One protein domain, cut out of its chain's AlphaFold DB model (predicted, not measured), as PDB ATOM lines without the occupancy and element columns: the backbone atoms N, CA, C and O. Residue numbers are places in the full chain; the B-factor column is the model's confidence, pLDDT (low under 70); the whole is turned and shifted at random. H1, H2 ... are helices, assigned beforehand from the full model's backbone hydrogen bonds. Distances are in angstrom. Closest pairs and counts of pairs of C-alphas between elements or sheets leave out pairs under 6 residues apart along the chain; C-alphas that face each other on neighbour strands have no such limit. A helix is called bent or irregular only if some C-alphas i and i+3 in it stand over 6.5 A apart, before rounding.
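Overview. This is residues 2 to 53 and 213 to 226 of the 274 residues of the protein "N-acetyl-D-glucosamine ABC transport system" of Cutibacterium acnes JCM 18918 (UniProt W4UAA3). With little regular structure, this is mostly loop: three short helices, H1, H2 and H3, make a loose triangle, and residues 39 to 53 thread through its middle. Residues 213 to 226 make a tail, tied by residues 221 to 222 to residues 15 to 16 as a short antiparallel pairing. The printed part has 66 residues, 21 of them in helices, with no named strand; its class is all helix. It is compact, radius of gyration of the C-alphas 11.1 A, spanning 34 by 27 by 19 A.

Along the chain. Find C-alpha 3 at (43.317, 43.317, 40.249); from there H1, residues 3 to 11, runs 13.4 A. It is irregular: C-alphas 4 and 7 are 7.2 A apart. H2 is residues 19 to 24, 10.2 A; H3, residues 33 to 38, runs 8.7 A to C-alpha 38 at (43.153, 48.749, 37.286).

Arrangement. Look at Gly 3 and Leu 38: their C-alphas, the closest of H1 and H3, are 6.2 A apart. These helices are close but not clearly touching, at a steep tilt of 57 degrees, the same way. H2 is apart from H1 and from H3. Every O i to N i+4 pair is within hydrogen-bond range in H3, 3 of 5 in H1 and 0 of 2 in H2, where 3 of 3 O i to N i+3 pairs are.

Size, cuts and confidence. Residues 54 to 212 are not printed; C-alphas 53 and 213 are 6.3 A apart across the cut. Both links, H1 to H2 and H2 to H3, are short. Residues 213 to 226 have pLDDT under 70.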
ATOM      1  N   ASN A   2      40.916  39.184  41.160       73.56
ATOM      2  CA  ASN A   2      41.794  40.154  41.815       73.56
ATOM      3  C   ASN A   2      42.505  41.041  40.779       73.56
ATOM      4  O   ASN A   2      42.829  40.588  39.682       73.56
ATOM      5  N   GLY A   3      42.742  42.303  41.135       74.94
ATOM      6  CA  GLY A   3      43.317  43.317  40.249       74.94
ATOM      7  C   GLY A   3      44.619  42.925  39.535       74.94
ATOM      8  O   GLY A   3      44.681  43.105  38.321       74.94
ATOM      9  N   PRO A   4      45.620  42.317  40.211       78.94
ATOM     10  CA  PRO A   4      46.892  41.951  39.574       78.94
ATOM     11  C   PRO A   4      46.764  41.028  38.356       78.94
ATOM     12  O   PRO A   4      47.615  41.049  37.474       78.94
ATOM     13  N   ASN A   5      45.696  40.230  38.279       85.19
ATOM     14  CA  ASN A   5      45.508  39.265  37.200       85.19
ATOM     15  C   ASN A   5      44.595  39.766  36.070       85.19
ATOM     16  O   ASN A   5      44.445  39.068  35.067       85.19
ATOM     17  N   ILE A   6      43.976  40.948  36.201       88.50
ATOM     18  CA  ILE A   6      43.022  41.439  35.195       88.50
ATOM     19  C   ILE A   6      43.694  41.617  33.842       88.50
ATOM     20  O   ILE A   6      43.194  41.092  32.852       88.50
ATOM     21  N   GLN A   7      44.834  42.306  33.798       86.69
ATOM     22  CA  GLN A   7      45.526  42.577  32.538       86.69
ATOM     23  C   GLN A   7      46.017  41.287  31.876       86.69
ATOM     24  O   GLN A   7      45.844  41.115  30.674       86.69
ATOM     25  N   LEU A   8      46.538  40.337  32.664       88.56
ATOM     26  CA  LEU A   8      46.973  39.030  32.165       88.56
ATOM     27  C   LEU A   8      45.824  38.266  31.495       88.56
ATOM     28  O   LEU A   8      45.980  37.732  30.398       88.56
ATOM     29  N   TYR A   9      44.659  38.200  32.141       92.06
ATOM     30  CA  TYR A   9      43.526  37.451  31.603       92.06
ATOM     31  C   TYR A   9      42.785  38.201  30.490       92.06
ATOM     32  O   TYR A   9      42.342  37.566  29.530       92.06
ATOM     33  N   ALA A  10      42.677  39.528  30.575       92.06
ATOM     34  CA  ALA A  10      42.110  40.357  29.515       92.06
ATOM     35  C   ALA A  10      42.982  40.316  28.249       92.06
ATOM     36  O   ALA A  10      42.462  40.048  27.168       92.06
ATOM     37  N   GLY A  11      44.304  40.472  28.388       91.81
ATOM     38  CA  GLY A  11      45.262  40.399  27.282       91.81
ATOM     39  C   GLY A  11      45.311  39.035  26.597       91.81
ATOM     40  O   GLY A  11      45.475  38.962  25.383       91.81
ATOM     41  N   ASN A  12      45.058  37.957  27.344       94.00
ATOM     42  CA  ASN A  12      44.934  36.602  26.799       94.00
ATOM     43  C   ASN A  12      43.517  36.260  26.290       94.00
ATOM     44  O   ASN A  12      43.246  35.106  25.958       94.00
ATOM     45  N   GLY A  13      42.589  37.224  26.249       92.62
ATOM     46  CA  GLY A  13      41.232  37.025  25.727       92.62
ATOM     47  C   GLY A  13      40.343  36.111  26.578       92.62
ATOM     48  O   GLY A  13      39.341  35.588  26.091       92.62
ATOM     49  N   MET A  14      40.690  35.897  27.850       94.94
ATOM     50  CA  MET A  14      39.947  35.015  28.761       94.94
ATOM     51  C   MET A  14      38.733  35.705  29.400       94.94
ATOM     52  O   MET A  14      37.888  35.044  30.011       94.94
ATOM     53  N   LEU A  15      38.634  37.029  29.262       93.06
ATOM     54  CA  LEU A  15      37.581  37.857  29.839       93.06
ATOM     55  C   LEU A  15      36.763  38.544  28.750       93.06
ATOM     56  O   LEU A  15      37.307  39.012  27.751       93.06
ATOM     57  N   ALA A  16      35.454  38.638  28.967       92.69
ATOM     58  CA  ALA A  16      34.591  39.483  28.156       92.69
ATOM     59  C   ALA A  16      34.592  40.920  28.710       92.69
ATOM     60  O   ALA A  16      34.543  41.090  29.932       92.69
ATOM     61  N   PRO A  17      34.622  41.946  27.840       94.19
ATOM     62  CA  PRO A  17      34.438  43.323  28.271       94.19
ATOM     63  C   PRO A  17      33.027  43.504  28.835       94.19
ATOM     64  O   PRO A  17      32.059  42.930  28.327       94.19
ATOM     65  N   ILE A  18      32.916  44.304  29.888       94.12
ATOM     66  CA  ILE A  18      31.684  44.482  30.658       94.12
ATOM     67  C   ILE A  18      31.116  45.896  30.551       94.12
ATOM     68  O   ILE A  18      30.229  46.230  31.319       94.12
ATOM     69  N   ASP A  19      31.569  46.728  29.610       93.19
ATOM     70  CA  ASP A  19      31.180  48.146  29.515       93.19
ATOM     71  C   ASP A  19      29.655  48.377  29.542       93.19
ATOM     72  O   ASP A  19      29.188  49.380  30.069       93.19
ATOM     73  N   LYS A  20      28.863  47.399  29.082       92.62
ATOM     74  CA  LYS A  20      27.389  47.414  29.121       92.62
ATOM     75  C   LYS A  20      26.770  47.401  30.523       92.62
ATOM     76  O   LYS A  20      25.560  47.562  30.640       92.62
ATOM     77  N   VAL A  21      27.541  47.217  31.598       91.25
ATOM     78  CA  VAL A  21      27.014  47.347  32.972       91.25
ATOM     79  C   VAL A  21      26.474  48.752  33.259       91.25
ATOM     80  O   VAL A  21      25.642  48.910  34.151       91.25
ATOM     81  N   THR A  22      26.871  49.758  32.471       90.75
ATOM     82  CA  THR A  22      26.294  51.108  32.527       90.75
ATOM     83  C   THR A  22      24.808  51.128  32.186       90.75
ATOM     84  O   THR A  22      24.058  51.894  32.787       90.75
ATOM     85  N   ASP A  23      24.349  50.241  31.297       93.25
ATOM     86  CA  ASP A  23      22.929  50.110  30.940       93.25
ATOM     87  C   ASP A  23      22.101  49.601  32.135       93.25
ATOM     88  O   ASP A  23      20.904  49.860  32.235       93.25
ATOM     89  N   ALA A  24      22.756  48.902  33.067       89.56
ATOM     90  CA  ALA A  24      22.188  48.434  34.327       89.56
ATOM     91  C   ALA A  24      22.390  49.426  35.492       89.56
ATOM     92  O   ALA A  24      22.092  49.091  36.638       89.56
ATOM     93  N   GLY A  25      22.881  50.640  35.217       91.06
ATOM     94  CA  GLY A  25      22.996  51.726  36.195       91.06
ATOM     95  C   GLY A  25      24.335  51.825  36.927       91.06
ATOM     96  O   GLY A  25      24.467  52.679  37.803       91.06
ATOM     97  N   VAL A  26      25.339  51.012  36.580       90.69
ATOM     98  CA  VAL A  26      26.696  51.164  37.130       90.69
ATOM     99  C   VAL A  26      27.340  52.424  36.553       90.69
ATOM    100  O   VAL A  26      27.480  52.550  35.339       90.69
ATOM    101  N   LYS A  27      27.773  53.350  37.412       92.94
ATOM    102  CA  LYS A  27      28.522  54.541  37.000       92.94
ATOM    103  C   LYS A  27      29.968  54.414  37.450       92.94
ATOM    104  O   LYS A  27      30.239  54.282  38.637       92.94
ATOM    105  N   TRP A  28      30.908  54.492  36.515       89.69
ATOM    106  CA  TRP A  28      32.338  54.396  36.830       89.69
ATOM    107  C   TRP A  28      32.823  55.513  37.765       89.69
ATOM    108  O   TRP A  28      33.730  55.285  38.554       89.69
ATOM    109  N   SER A  29      32.170  56.680  37.732       92.00
ATOM    110  CA  SER A  29      32.421  57.806  38.641       92.00
ATOM    111  C   SER A  29      32.129  57.507  40.111       92.00
ATOM    112  O   SER A  29      32.604  58.235  40.975       92.00
ATOM    113  N   ASP A  30      31.341  56.469  40.397       90.19
ATOM    114  CA  ASP A  30      31.008  56.081  41.770       90.19
ATOM    115  C   ASP A  30      32.155  55.283  42.422       90.19
ATOM    116  O   ASP A  30      32.106  54.973  43.612       90.19
ATOM    117  N   TYR A  31      33.203  54.961  41.655       88.31
ATOM    118  CA  TYR A  31      34.369  54.213  42.105       88.31
ATOM    119  C   TYR A  31      35.627  55.084  42.039       88.31
ATOM    120  O   TYR A  31      35.760  55.914  41.136       88.31
ATOM    121  N   PRO A  32      36.606  54.861  42.934       87.56
ATOM    122  CA  PRO A  32      37.915  55.483  42.817       87.56
ATOM    123  C   PRO A  32      38.511  55.247  41.426       87.56
ATOM    124  O   PRO A  32      38.662  54.101  40.996       87.56
ATOM    125  N   GLU A  33      38.895  56.328  40.747       88.69
ATOM    126  CA  GLU A  33      39.394  56.297  39.365       88.69
ATOM    127  C   GLU A  33      40.511  55.267  39.183       88.69
ATOM    128  O   GLU A  33      40.548  54.498  38.226       88.69
ATOM    129  N   ALA A  34      41.403  55.192  40.162       82.50
ATOM    130  CA  ALA A  34      42.541  54.304  40.092       82.50
ATOM    131  C   ALA A  34      42.176  52.812  40.264       82.50
ATOM    132  O   ALA A  34      42.939  51.949  39.823       82.50
ATOM    133  N   LEU A  35      41.021  52.494  40.867       83.94
ATOM    134  CA  LEU A  35      40.449  51.145  40.839       83.94
ATOM    135  C   LEU A  35      39.816  50.864  39.480       83.94
ATOM    136  O   LEU A  35      40.062  49.802  38.923       83.94
ATOM    137  N   VAL A  36      39.074  51.813  38.907       90.06
ATOM    138  CA  VAL A  36      38.525  51.660  37.549       90.06
ATOM    139  C   VAL A  36      39.654  51.386  36.552       90.06
ATOM    140  O   VAL A  36      39.616  50.371  35.864       90.06
ATOM    141  N   LYS A  37      40.723  52.197  36.567       88.56
ATOM    142  CA  LYS A  37      41.911  52.027  35.708       88.56
ATOM    143  C   LYS A  37      42.558  50.648  35.851       88.56
ATOM    144  O   LYS A  37      43.004  50.083  34.860       88.56
ATOM    145  N   LEU A  38      42.598  50.086  37.059       86.38
ATOM    146  CA  LEU A  38      43.153  48.749  37.286       86.38
ATOM    147  C   LEU A  38      42.352  47.648  36.580       86.38
ATOM    148  O   LEU A  38      42.929  46.668  36.115       86.38
ATOM    149  N   TYR A  39      41.029  47.804  36.527       89.75
ATOM    150  CA  TYR A  39      40.128  46.854  35.880       89.75
ATOM    151  C   TYR A  39      39.927  47.139  34.382       89.75
ATOM    152  O   TYR A  39      39.115  46.467  33.737       89.75
ATOM    153  N   THR A  40      40.679  48.089  33.824       91.62
ATOM    154  CA  THR A  40      40.641  48.473  32.414       91.62
ATOM    155  C   THR A  40      41.857  47.927  31.677       91.62
ATOM    156  O   THR A  40      42.992  48.023  32.143       91.62
ATOM    157  N   TYR A  41      41.623  47.361  30.498       92.56
ATOM    158  CA  TYR A  41      42.667  46.892  29.592       92.56
ATOM    159  C   TYR A  41      42.291  47.298  28.168       92.56
ATOM    160  O   TYR A  41      41.138  47.137  27.775       92.56
ATOM    161  N   ASP A  42      43.234  47.871  27.415       92.25
ATOM    162  CA  ASP A  42      43.004  48.333  26.034       92.25
ATOM    163  C   ASP A  42      41.718  49.183  25.880       92.25
ATOM    164  O   ASP A  42      40.861  48.956  25.024       92.25
ATOM    165  N   GLY A  43      41.522  50.120  26.818       93.12
ATOM    166  CA  GLY A  43      40.382  51.043  26.838       93.12
ATOM    167  C   GLY A  43      39.019  50.434  27.194       93.12
ATOM    168  O   GLY A  43      38.022  51.151  27.138       93.12
ATOM    169  N   LYS A  44      38.946  49.150  27.567       94.38
ATOM    170  CA  LYS A  44      37.694  48.460  27.931       94.38
ATOM    171  C   LYS A  44      37.700  48.000  29.380       94.38
ATOM    172  O   LYS A  44      38.738  47.588  29.899       94.38
ATOM    173  N   HIS A  45      36.532  48.010  30.012       93.69
ATOM    174  CA  HIS A  45      36.377  47.554  31.392       93.69
ATOM    175  C   HIS A  45      36.179  46.036  31.440       93.69
ATOM    176  O   HIS A  45      35.327  45.489  30.741       93.69
ATOM    177  N   TYR A  46      36.926  45.352  32.304       92.88
ATOM    178  CA  TYR A  46      36.875  43.891  32.483       92.88
ATOM    179  C   TYR A  46      36.480  43.461  33.907       92.88
ATOM    180  O   TYR A  46      36.402  42.267  34.222       92.88
ATOM    181  N   GLY A  47      36.187  44.425  34.779       90.31
ATOM    182  CA  GLY A  47      35.633  44.179  36.104       90.31
ATOM    183  C   GLY A  47      35.050  45.445  36.722       90.31
ATOM    184  O   GLY A  47      35.513  46.549  36.452       90.31
ATOM    185  N   VAL A  48      34.014  45.272  37.541       89.31
ATOM    186  CA  VAL A  48      33.504  46.338  38.412       89.31
ATOM    187  C   VAL A  48      34.254  46.241  39.740       89.31
ATOM    188  O   VAL A  48      34.220  45.160  40.337       89.31
ATOM    189  N   PRO A  49      34.938  47.300  40.209       85.06
ATOM    190  CA  PRO A  49      35.549  47.290  41.534       85.06
ATOM    191  C   PRO A  49      34.485  47.015  42.601       85.06
ATOM    192  O   PRO A  49      33.428  47.637  42.589       85.06
ATOM    193  N   LYS A  50      34.736  46.072  43.510       80.38
ATOM    194  CA  LYS A  50      33.788  45.730  44.581       80.38
ATOM    195  C   LYS A  50      34.219  46.316  45.924       80.38
ATOM    196  O   LYS A  50      33.404  46.875  46.648       80.38
ATOM    197  N   ASP A  51      35.490  46.157  46.243       72.06
ATOM    198  CA  ASP A  51      36.168  46.610  47.450       72.06
ATOM    199  C   ASP A  51      37.662  46.788  47.135       72.06
ATOM    200  O   ASP A  51      38.117  46.559  46.005       72.06
ATOM    201  N   PHE A  52      38.410  47.269  48.120       73.81
ATOM    202  CA  PHE A  52      39.859  47.359  48.080       73.81
ATOM    203  C   PHE A  52      40.407  46.916  49.426       73.81
ATOM    204  O   PHE A  52      39.853  47.250  50.471       73.81
ATOM    205  N   ASP A  53      41.515  46.198  49.367       81.06
ATOM    206  CA  ASP A  53      42.150  45.666  50.554       81.06
ATOM    207  C   ASP A  53      42.954  46.755  51.277       81.06
ATOM    208  O   ASP A  53      43.648  47.572  50.656       81.06
ATOM    209  N   ARG A 213      45.704  46.584  45.483       34.62
ATOM    210  CA  ARG A 213      44.443  46.581  44.763       34.62
ATOM    211  C   ARG A 213      44.063  45.169  44.278       34.62
ATOM    212  O   ARG A 213      43.604  45.055  43.144       34.62
ATOM    213  N   PRO A 214      44.221  44.041  45.001       34.12
ATOM    214  CA  PRO A 214      43.373  42.915  44.729       34.12
ATOM    215  C   PRO A 214      42.021  43.329  45.288       34.12
ATOM    216  O   PRO A 214      41.740  43.137  46.454       34.12
ATOM    217  N   GLY A 215      41.189  43.949  44.448       32.16
ATOM    218  CA  GLY A 215      39.769  43.969  44.750       32.16
ATOM    219  C   GLY A 215      39.361  42.521  44.976       32.16
ATOM    220  O   GLY A 215      39.597  41.650  44.118       32.16
ATOM    221  N   MET A 216      38.820  42.249  46.152       28.55
ATOM    222  CA  MET A 216      38.233  40.977  46.486       28.55
ATOM    223  C   MET A 216      36.982  40.844  45.619       28.55
ATOM    224  O   MET A 216      35.875  41.235  45.952       28.55
ATOM    225  N   GLY A 217      37.171  40.297  44.419       37.72
ATOM    226  CA  GLY A 217      36.072  39.947  43.533       37.72
ATOM    227  C   GLY A 217      35.407  41.130  42.834       37.72
ATOM    228  O   GLY A 217      34.265  41.455  43.125       37.72
ATOM    229  N   GLY A 218      36.034  41.640  41.771       33.12
ATOM    230  CA  GLY A 218      35.239  42.172  40.664       33.12
ATOM    231  C   GLY A 218      34.457  41.038  39.994       33.12
ATOM    232  O   GLY A 218      35.017  39.951  39.772       33.12
ATOM    233  N   PHE A 219      33.175  41.265  39.694       40.53
ATOM    234  CA  PHE A 219      32.428  40.397  38.787       40.53
ATOM    235  C   PHE A 219      33.053  40.545  37.398       40.53
ATOM    236  O   PHE A 219      32.962  41.601  36.778       40.53
ATOM    237  N   SER A 220      33.716  39.491  36.932       35.72
ATOM    238  CA  SER A 220      34.261  39.415  35.578       35.72
ATOM    239  C   SER A 220      33.505  38.332  34.832       35.72
ATOM    240  O   SER A 220      33.321  37.222  35.340       35.72
ATOM    241  N   GLN A 221      33.054  38.649  33.625       34.66
ATOM    242  CA  GLN A 221      32.413  37.666  32.771       34.66
ATOM    243  C   GLN A 221      33.499  36.838  32.076       34.66
ATOM    244  O   GLN A 221      34.309  37.365  31.315       34.66
ATOM    245  N   VAL A 222      33.526  35.533  32.352       43.53
ATOM    246  CA  VAL A 222      34.449  34.602  31.690       43.53
ATOM    247  C   VAL A 222      34.079  34.511  30.210       43.53
ATOM    248  O   VAL A 222      32.921  34.247  29.870       43.53
ATOM    249  N   GLY A 223      35.058  34.722  29.330       35.50
ATOM    250  CA  GLY A 223      34.894  34.497  27.900       35.50
ATOM    251  C   GLY A 223      34.653  33.012  27.639       35.50
ATOM    252  O   GLY A 223      35.459  32.168  28.031       35.50
ATOM    253  N   GLN A 224      33.534  32.656  27.005       29.44
ATOM    254  CA  GLN A 224      33.336  31.274  26.567       29.44
ATOM    255  C   GLN A 224      34.319  30.961  25.426       29.44
ATOM    256  O   GLN A 224      34.324  31.693  24.433       29.44
ATOM    257  N   PRO A 225      35.102  29.865  25.493       31.98
ATOM    258  CA  PRO A 225      35.862  29.412  24.340       31.98
ATOM    259  C   PRO A 225      34.882  29.033  23.227       31.98
ATOM    260  O   PRO A 225      33.956  28.243  23.435       31.98
ATOM    261  N   SER A 226      35.070  29.596  22.035       38.06
ATOM    262  CA  SER A 226      34.191  29.387  20.887       38.06
ATOM    263  C   SER A 226      34.286  27.953  20.351       38.06
ATOM    264  O   SER A 226      34.984  27.682  19.376       38.06
TER     265      SER A 226